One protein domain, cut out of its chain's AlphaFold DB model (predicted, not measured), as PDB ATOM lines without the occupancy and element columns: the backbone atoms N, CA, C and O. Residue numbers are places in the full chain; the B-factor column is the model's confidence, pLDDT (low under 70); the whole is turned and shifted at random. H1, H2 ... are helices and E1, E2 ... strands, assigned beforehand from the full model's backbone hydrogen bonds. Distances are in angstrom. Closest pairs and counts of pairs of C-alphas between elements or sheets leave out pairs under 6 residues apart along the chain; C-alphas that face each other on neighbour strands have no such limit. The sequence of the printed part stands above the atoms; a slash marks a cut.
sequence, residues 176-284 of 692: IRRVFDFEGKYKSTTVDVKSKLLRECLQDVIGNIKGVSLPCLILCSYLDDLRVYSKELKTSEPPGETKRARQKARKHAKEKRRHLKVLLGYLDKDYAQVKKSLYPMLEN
ATOM      1  N   ILE A 176      53.827  22.662  19.493       67.56
ATOM      2  CA  ILE A 176      53.333  21.282  19.476       67.56
ATOM      3  C   ILE A 176      53.334  20.748  20.914       67.56
ATOM      4  O   ILE A 176      54.393  20.589  21.520       67.56
ATOM      5  N   ARG A 177      52.154  20.442  21.463       68.06
ATOM      6  CA  ARG A 177      51.990  19.768  22.759       68.06
ATOM      7  C   ARG A 177      51.631  18.302  22.533       68.06
ATOM      8  O   ARG A 177      50.589  17.998  21.959       68.06
ATOM      9  N   ARG A 178      52.478  17.384  23.007       73.56
ATOM     10  CA  ARG A 178      52.187  15.942  23.041       73.56
ATOM     11  C   ARG A 178      51.746  15.553  24.449       73.56
ATOM     12  O   ARG A 178      52.460  15.817  25.412       73.56
ATOM     13  N   VAL A 179      50.559  14.966  24.561       69.88
ATOM     14  CA  VAL A 179      49.982  14.480  25.817       69.88
ATOM     15  C   VAL A 179      50.316  13.002  25.961       69.88
ATOM     16  O   VAL A 179      50.029  12.200  25.069       69.88
ATOM     17  N   PHE A 180      50.888  12.653  27.106       74.50
ATOM     18  CA  PHE A 180      51.165  11.284  27.528       74.50
ATOM     19  C   PHE A 180      50.314  10.949  28.759       74.50
ATOM     20  O   PHE A 180      49.758  11.846  29.398       74.50
ATOM     21  N   ASP A 181      50.172   9.668  29.086       72.94
ATOM     22  CA  ASP A 181      49.605   9.239  30.365       72.94
ATOM     23  C   ASP A 181      50.667   8.981  31.442       72.94
ATOM     24  O   ASP A 181      51.864   9.174  31.234       72.94
ATOM     25  N   PHE A 182      50.206   8.563  32.624       68.44
ATOM     26  CA  PHE A 182      51.058   8.261  33.774       68.44
ATOM     27  C   PHE A 182      51.942   7.014  33.572       68.44
ATOM     28  O   PHE A 182      52.831   6.774  34.384       68.44
ATOM     29  N   GLU A 183      51.725   6.237  32.505       75.31
ATOM     30  CA  GLU A 183      52.569   5.108  32.096       75.31
ATOM     31  C   GLU A 183      53.548   5.506  30.970       75.31
ATOM     32  O   GLU A 183      54.254   4.657  30.427       75.31
ATOM     33  N   GLY A 184      53.584   6.791  30.592       69.94
ATOM     34  CA  GLY A 184      54.414   7.317  29.508       69.94
ATOM     35  C   GLY A 184      53.894   6.997  28.102       69.94
ATOM     36  O   GLY A 184      54.591   7.260  27.119       69.94
ATOM     37  N   LYS A 185      52.683   6.444  27.960       73.25
ATOM     38  CA  LYS A 185      52.105   6.127  26.648       73.25
ATOM     39  C   LYS A 185      51.549   7.390  26.001       73.25
ATOM     40  O   LYS A 185      50.902   8.214  26.644       73.25
ATOM     41  N   TYR A 186      51.796   7.536  24.703       72.38
ATOM     42  CA  TYR A 186      51.277   8.643  23.907       72.38
ATOM     43  C   TYR A 186      49.747   8.574  23.790       72.38
ATOM     44  O   TYR A 186      49.205   7.546  23.382       72.38
ATOM     45  N   LYS A 187      49.062   9.681  24.105       70.50
ATOM     46  CA  LYS A 187      47.605   9.830  23.967       70.50
ATOM     47  C   LYS A 187      47.210  10.695  22.777       70.50
ATOM     48  O   LYS A 187      46.379  10.283  21.974       70.50
ATOM     49  N   SER A 188      47.771  11.897  22.659       69.94
ATOM     50  CA  SER A 188      47.391  12.839  21.599       69.94
ATOM     51  C   SER A 188      48.465  13.893  21.326       69.94
ATOM     52  O   SER A 188      49.324  14.174  22.159       69.94
ATOM     53  N   THR A 189      48.401  14.498  20.139       78.12
ATOM     54  CA  THR A 189      49.153  15.707  19.787       78.12
ATOM     55  C   THR A 189      48.158  16.831  19.542       78.12
ATOM     56  O   THR A 189      47.234  16.672  18.742       78.12
ATOM     57  N   THR A 190      48.383  17.970  20.182       76.38
ATOM     58  CA  THR A 190      47.651  19.223  19.986       76.38
ATOM     59  C   THR A 190      48.628  20.269  19.462       76.38
ATOM     60  O   THR A 190      49.742  20.391  19.967       76.38
ATOM     61  N   VAL A 191      48.222  21.011  18.435       76.75
ATOM     62  CA  VAL A 191      49.000  22.104  17.848       76.75
ATOM     63  C   VAL A 191      48.394  23.423  18.318       76.75
ATOM     64  O   VAL A 191      47.238  23.724  18.021       76.75
ATOM     65  N   ASP A 192      49.172  24.205  19.060       75.12
ATOM     66  CA  ASP A 192      48.820  25.559  19.474       75.12
ATOM     67  C   ASP A 192      49.237  26.531  18.371       75.12
ATOM     68  O   ASP A 192      50.414  26.882  18.246       75.12
ATOM     69  N   VAL A 193      48.268  26.957  17.564       76.62
ATOM     70  CA  VAL A 193      48.492  27.872  16.445       76.62
ATOM     71  C   VAL A 193      48.471  29.297  16.984       76.62
ATOM     72  O   VAL A 193      47.410  29.873  17.241       76.62
ATOM     73  N   LYS A 194      49.652  29.885  17.174       74.81
ATOM     74  CA  LYS A 194      49.814  31.254  17.670       74.81
ATOM     75  C   LYS A 194      49.654  32.308  16.583       74.81
ATOM     76  O   LYS A 194      49.188  33.407  16.894       74.81
ATOM     77  N   SER A 195      50.027  32.003  15.342       80.12
ATOM     78  CA  SER A 195      49.989  32.982  14.252       80.12
ATOM     79  C   SER A 195      48.552  33.418  13.917       80.12
ATOM     80  O   SER A 195      47.732  32.580  13.541       80.12
ATOM     81  N   LYS A 196      48.252  34.731  13.998       80.94
ATOM     82  CA  LYS A 196      46.945  35.305  13.595       80.94
ATOM     83  C   LYS A 196      46.583  34.873  12.160       80.94
ATOM     84  O   LYS A 196      45.555  34.235  11.958       80.94
ATOM     85  N   LEU A 197      47.516  35.068  11.219       82.69
ATOM     86  CA  LEU A 197      47.351  34.734   9.796       82.69
ATOM     87  C   LEU A 197      47.031  33.255   9.541       82.69
ATOM     88  O   LEU A 197      46.293  32.936   8.611       82.69
ATOM     89  N   LEU A 198      47.602  32.341  10.335       81.12
ATOM     90  CA  LEU A 198      47.351  30.907  10.184       81.12
ATOM     91  C   LEU A 198      46.023  30.497  10.827       81.12
ATOM     92  O   LEU A 198      45.331  29.657  10.258       81.12
ATOM     93  N   ARG A 199      45.615  31.126  11.940       78.75
ATOM     94  CA  ARG A 199      44.261  30.952  12.491       78.75
ATOM     95  C   ARG A 199      43.190  31.414  11.505       78.75
ATOM     96  O   ARG A 199      42.234  30.677  11.309       78.75
ATOM     97  N   GLU A 200      43.385  32.538  10.813       81.06
ATOM     98  CA  GLU A 200      42.491  32.945   9.716       81.06
ATOM     99  C   GLU A 200      42.432  31.885   8.600       81.06
ATOM    100  O   GLU A 200      41.349  31.477   8.211       81.06
ATOM    101  N   CYS A 201      43.577  31.377   8.117       82.12
ATOM    102  CA  CYS A 201      43.593  30.323   7.084       82.12
ATOM    103  C   CYS A 201      42.864  29.041   7.513       82.12
ATOM    104  O   CYS A 201      42.358  28.306   6.671       82.12
ATOM    105  N   LEU A 202      42.882  28.729   8.811       79.06
ATOM    106  CA  LEU A 202      42.194  27.570   9.367       79.06
ATOM    107  C   LEU A 202      40.696  27.852   9.530       79.06
ATOM    108  O   LEU A 202      39.900  26.985   9.188       79.06
ATOM    109  N   GLN A 203      40.307  29.054   9.963       81.69
ATOM    110  CA  GLN A 203      38.909  29.495  10.022       81.69
ATOM    111  C   GLN A 203      38.264  29.464   8.622       81.69
ATOM    112  O   GLN A 203      37.185  28.900   8.465       81.69
ATOM    113  N   ASP A 204      38.970  29.969   7.602       81.31
ATOM    114  CA  ASP A 204      38.530  29.997   6.198       81.31
ATOM    115  C   ASP A 204      38.247  28.585   5.621       81.31
ATOM    116  O   ASP A 204      37.457  28.447   4.690       81.31
ATOM    117  N   VAL A 205      38.893  27.530   6.147       79.69
ATOM    118  CA  VAL A 205      38.847  26.153   5.594       79.69
ATOM    119  C   VAL A 205      38.078  25.158   6.475       79.69
ATOM    120  O   VAL A 205      37.495  24.200   5.964       79.69
ATOM    121  N   ILE A 206      38.077  25.353   7.794       74.31
ATOM    122  CA  ILE A 206      37.475  24.443   8.786       74.31
ATOM    123  C   ILE A 206      36.152  25.012   9.330       74.31
ATOM    124  O   ILE A 206      35.304  24.255   9.808       74.31
ATOM    125  N   GLY A 207      35.938  26.327   9.230       74.25
ATOM    126  CA  GLY A 207      34.801  27.025   9.825       74.25
ATOM    127  C   GLY A 207      35.080  27.453  11.268       74.25
ATOM    128  O   GLY A 207      36.183  27.875  11.594       74.25
ATOM    129  N   ASN A 208      34.062  27.373  12.129       60.69
ATOM    130  CA  ASN A 208      34.005  28.023  13.446       60.69
ATOM    131  C   ASN A 208      34.969  27.422  14.501       60.69
ATOM    132  O   ASN A 208      34.553  26.674  15.392       60.69
ATOM    133  N   ILE A 209      36.264  27.754  14.425       60.38
ATOM    134  CA  ILE A 209      37.284  27.302  15.380       60.38
ATOM    135  C   ILE A 209      37.265  28.187  16.632       60.38
ATOM    136  O   ILE A 209      37.935  29.214  16.729       60.38
ATOM    137  N   LYS A 210      36.555  27.728  17.664       48.25
ATOM    138  CA  LYS A 210      36.595  28.330  19.007       48.25
ATOM    139  C   LYS A 210      37.822  27.864  19.804       48.25
ATOM    140  O   LYS A 210      37.684  27.227  20.845       48.25
ATOM    141  N   GLY A 211      39.036  28.159  19.325       52.16
ATOM    142  CA  GLY A 211      40.261  27.820  20.061       52.16
ATOM    143  C   GLY A 211      41.594  28.205  19.408       52.16
ATOM    144  O   GLY A 211      41.744  28.219  18.192       52.16
ATOM    145  N   VAL A 212      42.602  28.463  20.248       57.84
ATOM    146  CA  VAL A 212      44.015  28.646  19.841       57.84
ATOM    147  C   VAL A 212      44.732  27.298  19.647       57.84
ATOM    148  O   VAL A 212      45.749  27.221  18.962       57.84
ATOM    149  N   SER A 213      44.202  26.226  20.240       59.66
ATOM    150  CA  SER A 213      44.799  24.888  20.272       59.66
ATOM    151  C   SER A 213      43.913  23.864  19.564       59.66
ATOM    152  O   SER A 213      42.774  23.655  19.984       59.66
ATOM    153  N   LEU A 214      44.437  23.199  18.533       64.38
ATOM    154  CA  LEU A 214      43.706  22.225  17.714       64.38
ATOM    155  C   LEU A 214      44.319  20.818  17.812       64.38
ATOM    156  O   LEU A 214      45.533  20.672  17.651       64.38
ATOM    157  N   PRO A 215      43.517  19.757  18.021       69.19
ATOM    158  CA  PRO A 215      43.984  18.380  17.893       69.19
ATOM    159  C   PRO A 215      44.581  18.116  16.504       69.19
ATOM    160  O   PRO A 215      43.951  18.390  15.480       69.19
ATOM    161  N   CYS A 216      45.778  17.529  16.456       68.25
ATOM    162  CA  CYS A 216      46.501  17.270  15.208       68.25
ATOM    163  C   CYS A 216      45.704  16.366  14.247       68.25
ATOM    164  O   CYS A 216      45.759  16.555  13.035       68.25
ATOM    165  N   LEU A 217      44.884  15.448  14.777       69.00
ATOM    166  CA  LEU A 217      43.993  14.597  13.978       69.00
ATOM    167  C   LEU A 217      42.969  15.417  13.172       69.00
ATOM    168  O   LEU A 217      42.777  15.154  11.989       69.00
ATOM    169  N   ILE A 218      42.379  16.469  13.756       70.56
ATOM    170  CA  ILE A 218      41.438  17.345  13.038       70.56
ATOM    171  C   ILE A 218      42.169  18.060  11.895       70.56
ATOM    172  O   ILE A 218      41.712  18.025  10.755       70.56
ATOM    173  N   LEU A 219      43.355  18.618  12.157       72.81
ATOM    174  CA  LEU A 219      44.196  19.238  11.123       72.81
ATOM    175  C   LEU A 219      44.584  18.250  10.002       72.81
ATOM    176  O   LEU A 219      44.637  18.628   8.832       72.81
ATOM    177  N   CYS A 220      44.803  16.975  10.337       73.50
ATOM    178  CA  CYS A 220      45.093  15.918   9.368       73.50
ATOM    179  C   CYS A 220      43.887  15.570   8.478       73.50
ATOM    180  O   CYS A 220      44.080  15.303   7.288       73.50
ATOM    181  N   SER A 221      42.655  15.627   9.000       74.38
ATOM    182  CA  SER A 221      41.426  15.452   8.207       74.38
ATOM    183  C   SER A 221      41.242  16.542   7.143       74.38
ATOM    184  O   SER A 221      40.735  16.252   6.057       74.38
ATOM    185  N   TYR A 222      41.683  17.775   7.421       77.25
ATOM    186  CA  TYR A 222      41.560  18.921   6.508       77.25
ATOM    187  C   TYR A 222      42.767  19.145   5.582       77.25
ATOM    188  O   TYR A 222      42.790  20.088   4.793       77.25
ATOM    189  N   LEU A 223      43.788  18.287   5.641       80.19
ATOM    190  CA  LEU A 223      45.079  18.511   4.983       80.19
ATOM    191  C   LEU A 223      44.957  18.698   3.457       80.19
ATOM    192  O   LEU A 223      45.600  19.579   2.885       80.19
ATOM    193  N   ASP A 224      44.106  17.916   2.791       81.25
ATOM    194  CA  ASP A 224      43.893  18.044   1.345       81.25
ATOM    195  C   ASP A 224      43.042  19.271   0.960       81.25
ATOM    196  O   ASP A 224      43.269  19.850  -0.105       81.25
ATOM    197  N   ASP A 225      42.180  19.766   1.853       83.31
ATOM    198  CA  ASP A 225      41.415  21.006   1.647       83.31
ATOM    199  C   ASP A 225      42.327  22.234   1.850       83.31
ATOM    200  O   ASP A 225      42.381  23.137   1.013       83.31
ATOM    201  N   LEU A 226      43.183  22.206   2.881       84.25
ATOM    202  CA  LEU A 226      44.254  23.188   3.114       84.25
ATOM    203  C   LEU A 226      45.244  23.261   1.932       84.25
ATOM    204  O   LEU A 226      45.780  24.329   1.621       84.25
ATOM    205  N   ARG A 227      45.473  22.147   1.223       84.62
ATOM    206  CA  ARG A 227      46.252  22.111  -0.031       84.62
ATOM    207  C   ARG A 227      45.516  22.751  -1.214       84.62
ATOM    208  O   ARG A 227      46.195  23.284  -2.094       84.62
ATOM    209  N   VAL A 228      44.183  22.702  -1.265       86.69
ATOM    210  CA  VAL A 228      43.366  23.404  -2.275       86.69
ATOM    211  C   VAL A 228      43.385  24.908  -2.007       86.69
ATOM    212  O   VAL A 228      43.841  25.658  -2.871       86.69
ATOM    213  N   TYR A 229      43.090  25.338  -0.782       85.12
ATOM    214  CA  TYR A 229      43.167  26.744  -0.367       85.12
ATOM    215  C   TYR A 229      44.583  27.340  -0.562       85.12
ATOM    216  O   TYR A 229      44.759  28.450  -1.066       85.12
ATOM    217  N   SER A 230      45.647  26.558  -0.326       85.56
ATOM    218  CA  SER A 230      47.036  26.951  -0.644       85.56
ATOM    219  C   SER A 230      47.349  27.047  -2.155       85.56
ATOM    220  O   SER A 230      48.385  27.599  -2.549       85.56
ATOM    221  N   LYS A 231      46.493  26.539  -3.050       86.19
ATOM    222  CA  LYS A 231      46.542  26.812  -4.503       86.19
ATOM    223  C   LYS A 231      45.674  28.017  -4.866       86.19
ATOM    224  O   LYS A 231      46.091  28.813  -5.707       86.19
ATOM    225  N   GLU A 232      44.533  28.191  -4.214       85.31
ATOM    226  CA  GLU A 232      43.637  29.338  -4.401       85.31
ATOM    227  C   GLU A 232      44.331  30.643  -4.000       85.31
ATOM    228  O   GLU A 232      44.442  31.527  -4.842       85.31
ATOM    229  N   LEU A 233      44.998  30.707  -2.839       82.75
ATOM    230  CA  LEU A 233      45.864  31.832  -2.423       82.75
ATOM    231  C   LEU A 233      47.049  32.143  -3.373       82.75
ATOM    232  O   LEU A 233      47.772  33.120  -3.170       82.75
ATOM    233  N   LYS A 234      47.315  31.306  -4.388       81.56
ATOM    234  CA  LYS A 234      48.282  31.590  -5.472       81.56
ATOM    235  C   LYS A 234      47.608  32.195  -6.714       81.56
ATOM    236  O   LYS A 234      48.297  32.813  -7.523       81.56
ATOM    237  N   THR A 235      46.318  31.935  -6.892       80.81
ATOM    238  CA  THR A 235      45.607  32.007  -8.178       80.81
ATOM    239  C   THR A 235      44.461  33.020  -8.153       80.81
ATOM    240  O   THR A 235      44.129  33.565  -9.200       80.81
ATOM    241  N   SER A 236      43.890  33.309  -6.980       75.69
ATOM    242  CA  SER A 236      42.881  34.351  -6.806       75.69
ATOM    243  C   SER A 236      43.444  35.743  -7.102       75.69
ATOM    244  O   SER A 236      44.599  36.062  -6.793       75.69
ATOM    245  N   GLU A 237      42.612  36.595  -7.700       73.44
ATOM    246  CA  GLU A 237      42.940  38.012  -7.818       73.44
ATOM    247  C   GLU A 237      42.866  38.686  -6.438       73.44
ATOM    248  O   GLU A 237      41.975  38.379  -5.644       73.44
ATOM    249  N   PRO A 238      43.794  39.604  -6.111       72.62
ATOM    250  CA  PRO A 238      43.792  40.263  -4.814       72.62
ATOM    251  C   PRO A 238      42.599  41.230  -4.696       72.62
ATOM    252  O   PRO A 238      42.491  42.134  -5.532       72.62
ATOM    253  N   PRO A 239      41.746  41.108  -3.661       68.62
ATOM    254  CA  PRO A 239      40.607  41.999  -3.474       68.62
ATOM    255  C   PRO A 239      41.029  43.455  -3.227       68.62
ATOM    256  O   PRO A 239      42.139  43.751  -2.768       68.62
ATOM    257  N   GLY A 240      40.104  44.370  -3.525       65.88
ATOM    258  CA  GLY A 240      40.234  45.809  -3.301       65.88
ATOM    259  C   GLY A 240      40.159  46.635  -4.586       65.88
ATOM    260  O   GLY A 240      40.748  46.303  -5.614       65.88
ATOM    261  N   GLU A 241      39.459  47.761  -4.528       66.00
ATOM    262  CA  GLU A 241      39.249  48.633  -5.691       66.00
ATOM    263  C   GLU A 241      40.549  49.319  -6.136       66.00
ATOM    264  O   GLU A 241      40.874  49.358  -7.324       66.00
ATOM    265  N   THR A 242      41.349  49.800  -5.177       80.75
ATOM    266  CA  THR A 242      42.561  50.587  -5.450       80.75
ATOM    267  C   THR A 242      43.811  49.726  -5.659       80.75
ATOM    268  O   THR A 242      44.013  48.697  -5.011       80.75
ATOM    269  N   LYS A 243      44.746  50.202  -6.499       78.94
ATOM    270  CA  LYS A 243      46.050  49.540  -6.731       78.94
ATOM    271  C   LYS A 243      46.842  49.288  -5.435       78.94
ATOM    272  O   LYS A 243      47.541  48.282  -5.343       78.94
ATOM    273  N   ARG A 244      46.724  50.169  -4.429       78.50
ATOM    274  CA  ARG A 244      47.368  50.005  -3.109       78.50
ATOM    275  C   ARG A 244      46.702  48.904  -2.277       78.50
ATOM    276  O   ARG A 244      47.421  48.073  -1.726       78.50
ATOM    277  N   ALA A 245      45.366  48.842  -2.242       77.94
ATOM    278  CA  ALA A 245      44.633  47.774  -1.555       77.94
ATOM    279  C   ALA A 245      44.985  46.394  -2.135       77.94
ATOM    280  O   ALA A 245      45.449  45.524  -1.396       77.94
ATOM    281  N   ARG A 246      44.935  46.247  -3.468       80.69
ATOM    282  CA  ARG A 246      45.352  45.016  -4.168       80.69
ATOM    283  C   ARG A 246      46.791  44.605  -3.836       80.69
ATOM    284  O   ARG A 246      47.089  43.420  -3.701       80.69
ATOM    285  N   GLN A 247      47.703  45.565  -3.659       81.69
ATOM    286  CA  GLN A 247      49.084  45.273  -3.261       81.69
ATOM    287  C   GLN A 247      49.207  44.840  -1.785       81.69
ATOM    288  O   GLN A 247      49.996  43.934  -1.504       81.69
ATOM    289  N   LYS A 248      48.430  45.426  -0.855       83.94
ATOM    290  CA  LYS A 248      48.346  44.975   0.553       83.94
ATOM    291  C   LYS A 248      47.791  43.548   0.615       83.94
ATOM    292  O   LYS A 248      48.456  42.671   1.161       83.94
ATOM    293  N   ALA A 249      46.656  43.289  -0.037       82.38
ATOM    294  CA  ALA A 249      46.026  41.970  -0.098       82.38
ATOM    295  C   ALA A 249      46.947  40.902  -0.720       82.38
ATOM    296  O   ALA A 249      47.104  39.819  -0.161       82.38
ATOM    297  N   ARG A 250      47.657  41.217  -1.817       83.56
ATOM    298  CA  ARG A 250      48.620  40.287  -2.440       83.56
ATOM    299  C   ARG A 250      49.826  39.969  -1.546       83.56
ATOM    300  O   ARG A 250      50.340  38.853  -1.608       83.56
ATOM    301  N   LYS A 251      50.285  40.914  -0.713       85.56
ATOM    302  CA  LYS A 251      51.284  40.631   0.336       85.56
ATOM    303  C   LYS A 251      50.689  39.722   1.419       85.56
ATOM    304  O   LYS A 251      51.311  38.721   1.752       85.56
ATOM    305  N   HIS A 252      49.477  40.020   1.887       84.88
ATOM    306  CA  HIS A 252      48.772  39.246   2.916       84.88
ATOM    307  C   HIS A 252      48.565  37.778   2.507       84.88
ATOM    308  O   HIS A 252      48.967  36.871   3.228       84.88
ATOM    309  N   ALA A 253      48.050  37.536   1.298       84.38
ATOM    310  CA  ALA A 253      47.856  36.193   0.746       84.38
ATOM    311  C   ALA A 253      49.177  35.419   0.579       84.38
ATOM    312  O   ALA A 253      49.231  34.219   0.855       84.38
ATOM    313  N   LYS A 254      50.269  36.096   0.183       86.81
ATOM    314  CA  LYS A 254      51.609  35.483   0.124       86.81
ATOM    315  C   LYS A 254      52.080  35.026   1.511       86.81
ATOM    316  O   LYS A 254      52.697  33.966   1.604       86.81
ATOM    317  N   GLU A 255      51.772  35.795   2.553       86.12
ATOM    318  CA  GLU A 255      52.207  35.532   3.927       86.12
ATOM    319  C   GLU A 255      51.365  34.455   4.621       86.12
ATOM    320  O   GLU A 255      51.926  33.472   5.109       86.12
ATOM    321  N   LYS A 256      50.028  34.533   4.515       86.06
ATOM    322  CA  LYS A 256      49.096  33.428   4.828       86.06
ATOM    323  C   LYS A 256      49.605  32.102   4.249       86.06
ATOM    324  O   LYS A 256      49.766  31.103   4.950       86.06
ATOM    325  N   ARG A 257      49.978  32.122   2.965       85.44
ATOM    326  CA  ARG A 257      50.524  30.970   2.238       85.44
ATOM    327  C   ARG A 257      51.928  30.538   2.688       85.44
ATOM    328  O   ARG A 257      52.277  29.374   2.484       85.44
ATOM    329  N   ARG A 258      52.741  31.420   3.283       86.19
ATOM    330  CA  ARG A 258      54.035  31.054   3.891       86.19
ATOM    331  C   ARG A 258      53.803  30.226   5.150       86.19
ATOM    332  O   ARG A 258      54.318  29.114   5.230       86.19
ATOM    333  N   HIS A 259      52.972  30.711   6.069       84.62
ATOM    334  CA  HIS A 259      52.686  30.014   7.328       84.62
ATOM    335  C   HIS A 259      51.969  28.679   7.072       84.62
ATOM    336  O   HIS A 259      52.378  27.637   7.583       84.62
ATOM    337  N   LEU A 260      50.979  28.672   6.172       85.38
ATOM    338  CA  LEU A 260      50.253  27.459   5.788       85.38
ATOM    339  C   LEU A 260      51.161  26.380   5.168       85.38
ATOM    340  O   LEU A 260      50.918  25.190   5.355       85.38
ATOM    341  N   LYS A 261      52.238  26.760   4.464       86.88
ATOM    342  CA  LYS A 261      53.246  25.803   3.973       86.88
ATOM    343  C   LYS A 261      54.049  25.149   5.095       86.88
ATOM    344  O   LYS A 261      54.371  23.972   4.960       86.88
ATOM    345  N   VAL A 262      54.381  25.882   6.161       86.75
ATOM    346  CA  VAL A 262      55.101  25.327   7.321       86.75
ATOM    347  C   VAL A 262      54.219  24.291   8.018       86.75
ATOM    348  O   VAL A 262      54.651  23.155   8.205       86.75
ATOM    349  N   LEU A 263      52.949  24.632   8.275       83.69
ATOM    350  CA  LEU A 263      51.974  23.697   8.843       83.69
ATOM    351  C   LEU A 263      51.786  22.455   7.960       83.69
ATOM    352  O   LEU A 263      51.891  21.337   8.456       83.69
ATOM    353  N   LEU A 264      51.570  22.624   6.650       85.50
ATOM    354  CA  LEU A 264      51.442  21.497   5.718       85.50
ATOM    355  C   LEU A 264      52.706  20.622   5.684       85.50
ATOM    356  O   LEU A 264      52.587  19.403   5.648       85.50
ATOM    357  N   GLY A 265      53.903  21.217   5.735       84.62
ATOM    358  CA  GLY A 265      55.175  20.490   5.766       84.62
ATOM    359  C   GLY A 265      55.433  19.729   7.072       84.62
ATOM    360  O   GLY A 265      56.106  18.700   7.046       84.62
ATOM    361  N   TYR A 266      54.885  20.197   8.197       83.56
ATOM    362  CA  TYR A 266      54.866  19.449   9.457       83.56
ATOM    363  C   TYR A 266      53.839  18.306   9.412       83.56
ATOM    364  O   TYR A 266      54.195  17.151   9.652       83.56
ATOM    365  N   LEU A 267      52.594  18.600   9.023       82.75
ATOM    366  CA  LEU A 267      51.520  17.607   8.935       82.75
ATOM    367  C   LEU A 267      51.855  16.484   7.941       82.75
ATOM    368  O   LEU A 267      51.650  15.319   8.261       82.75
ATOM    369  N   ASP A 268      52.424  16.786   6.769       83.94
ATOM    370  CA  ASP A 268      52.839  15.751   5.809       83.94
ATOM    371  C   ASP A 268      53.989  14.863   6.326       83.94
ATOM    372  O   ASP A 268      54.130  13.750   5.825       83.94
ATOM    373  N   LYS A 269      54.771  15.289   7.336       84.75
ATOM    374  CA  LYS A 269      55.773  14.439   8.010       84.75
ATOM    375  C   LYS A 269      55.124  13.532   9.058       84.75
ATOM    376  O   LYS A 269      55.175  12.312   8.904       84.75
ATOM    377  N   ASP A 270      54.479  14.102  10.080       79.00
ATOM    378  CA  ASP A 270      53.897  13.325  11.191       79.00
ATOM    379  C   ASP A 270      52.735  12.420  10.718       79.00
ATOM    380  O   ASP A 270      52.533  11.331  11.257       79.00
ATOM    381  N   TYR A 271      52.002  12.807   9.665       79.88
ATOM    382  CA  TYR A 271      50.870  12.037   9.127       79.88
ATOM    383  C   TYR A 271      51.256  11.047   8.004       79.88
ATOM    384  O   TYR A 271      50.418  10.244   7.586       79.88
ATOM    385  N   ALA A 272      52.510  11.034   7.522       83.94
ATOM    386  CA  ALA A 272      52.953  10.196   6.393       83.94
ATOM    387  C   ALA A 272      52.655   8.697   6.578       83.94
ATOM    388  O   ALA A 272      52.129   8.034   5.677       83.94
ATOM    389  N   GLN A 273      52.968   8.157   7.761       84.56
ATOM    390  CA  GLN A 273      52.749   6.744   8.078       84.56
ATOM    391  C   GLN A 273      51.256   6.393   8.112       84.56
ATOM    392  O   GLN A 273      50.866   5.316   7.660       84.56
ATOM    393  N   VAL A 274      50.415   7.311   8.598       84.88
ATOM    394  CA  VAL A 274      48.969   7.094   8.665       84.88
ATOM    395  C   VAL A 274      48.347   7.184   7.274       84.88
ATOM    396  O   VAL A 274      47.599   6.282   6.916       84.88
ATOM    397  N   LYS A 275      48.730   8.163   6.436       84.62
ATOM    398  CA  LYS A 275      48.312   8.244   5.019       84.62
ATOM    399  C   LYS A 275      48.572   6.945   4.254       84.62
ATOM    400  O   LYS A 275      47.689   6.464   3.548       84.62
ATOM    401  N   LYS A 276      49.762   6.358   4.438       88.50
ATOM    402  CA  LYS A 276      50.175   5.091   3.807       88.50
ATOM    403  C   LYS A 276      49.302   3.893   4.219       88.50
ATOM    404  O   LYS A 276      49.210   2.933   3.463       88.50
ATOM    405  N   SER A 277      48.674   3.950   5.394       88.19
ATOM    406  CA  SER A 277      47.721   2.941   5.878       88.19
ATOM    407  C   SER A 277      46.280   3.266   5.459       88.19
ATOM    408  O   SER A 277      45.554   2.400   4.980       88.19
ATOM    409  N   LEU A 278      45.876   4.532   5.599       88.38
ATOM    410  CA  LEU A 278      44.498   4.996   5.471       88.38
ATOM    411  C   LEU A 278      43.986   4.998   4.029       88.38
ATOM    412  O   LEU A 278      42.931   4.419   3.782       88.38
ATOM    413  N   TYR A 279      44.680   5.648   3.084       89.00
ATOM    414  CA  TYR A 279      44.128   5.812   1.731       89.00
ATOM    415  C   TYR A 279      43.842   4.454   1.047       89.00
ATOM    416  O   TYR A 279      42.710   4.277   0.594       89.00
ATOM    417  N   PRO A 280      44.735   3.435   1.099       92.12
ATOM    418  CA  PRO A 280      44.433   2.107   0.555       92.12
ATOM    419  C   PRO A 280      43.260   1.394   1.246       92.12
ATOM    420  O   PRO A 280      42.583   0.581   0.619       92.12
ATOM    421  N   MET A 281      42.989   1.671   2.528       90.50
ATOM    422  CA  MET A 281      41.797   1.136   3.203       90.50
ATOM    423  C   MET A 281      40.523   1.816   2.692       90.50
ATOM    424  O   MET A 281      39.579   1.117   2.321       90.50
ATOM    425  N   LEU A 282      40.518   3.151   2.596       91.00
ATOM    426  CA  LEU A 282      39.370   3.925   2.111       91.00
ATOM    427  C   LEU A 282      39.016   3.597   0.652       91.00
ATOM    428  O   LEU A 282      37.836   3.441   0.344       91.00
ATOM    429  N   GLU A 283      40.015   3.424  -0.217       90.19
ATOM    430  CA  GLU A 283      39.846   2.981  -1.613       90.19
ATOM    431  C   GLU A 283      39.144   1.616  -1.711       90.19
ATOM    432  O   GLU A 283      38.307   1.403  -2.585       90.19
ATOM    433  N   ASN A 284      39.423   0.706  -0.773       91.38
ATOM    434  CA  ASN A 284      38.782  -0.610  -0.680       91.38
ATOM    435  C   ASN A 284      37.465  -0.603   0.132       91.38
ATOM    436  O   ASN A 284      36.873  -1.661   0.360       91.38
TER     437      ASN A 284
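This is residues 176 to 284 of the 692 residues of an uncharacterized protein of Verticillium alfalfae (strain VaMs.102 / ATCC MYA-4576 / FGSC 10136) (UniProt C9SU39). A narrow three-stranded sheet, E1 E2 E3, stands to one side of a long helical hairpin of H3 and H4, and H1 packs across both helices of that hairpin. The E1 E2 hairpin and the long H4 make the longest axis, and from the end of H4 the chain turns into H5, whose residues 276 to 283 stick out with Asn 284. The printed part has 109 residues with five named helices and three named strands, in the order E1 E2 H1 E3 H2 H3 H4 H5; the sheet's order is E1 E2 E3, antiparallel, and the class is mostly helix. The whole is loose, with a radius of gyration of the C-alphas of 16.6 A, and elongated, spanning 59 by 35 by 22 A.

Find C-alpha 176 at (53.333, 21.282, 19.476), where E1, residues 176 to 180, begins. E2 is residues 186 to 192, 17.7 A long, and E3 is residues 213 to 215. H1 is residues 196 to 206, 15.2 A long, and H2 is residues 216 to 221. H3 is residues 223 to 235, 18.9 A long. Look for C-alpha 243 at (46.050, 49.540, -6.731); from there H4 runs 41.2 A to residue 270. H5, residues 272 to 283, is 17.0 A long and ends with C-alpha 283 at (39.846, 2.981, -1.613).

Start at the inner strand E2. It forms a hairpin with E1, where N 177 and O 190 are 2.8 A apart, within hydrogen-bond range; so are N 191 and O 214 of E2 and E3, at 2.8 A. H2 is on the sheet at a height over the sheet of 5.6 A, over none of its strands. H2 is close to but not clearly touching H4, the closest C-alphas being those of Cys 220 and Leu 267, 6.7 A apart. H3 and H4 form a helical hairpin and touch at a shallow tilt of 26 degrees, opposite ways, closest at the C-alphas of Leu 233 and Ala 253, 5.7 A. H1 touches H4, at its residues 255 to 260 alone, about perpendicular at 74 degrees; the closest C-alphas, of Leu 197 and Lys 256, are 5.4 A apart. H1 touches H3, at its residues 225 to 229 alone, at a steep tilt of 66 degrees; the closest C-alphas, of Val 205 and Leu 226, are 6.6 A apart. H4 and H5 meet only through their link, and H5 is apart from H3. Every O i to N i+4 pair is within hydrogen-bond range in H2, against 6 of 7 in H1, 8 of 9 in H3, 23 of 24 in H4 and 6 of 8 in H5.

The two C-alphas farthest apart are those of Glu 183 and Thr 242, 59.8 A. The printed part has no cut and no long link. The mean pLDDT of the printed part is 78.5; look for values under 70 at residues 208 to 217 and 239 to 241, among others.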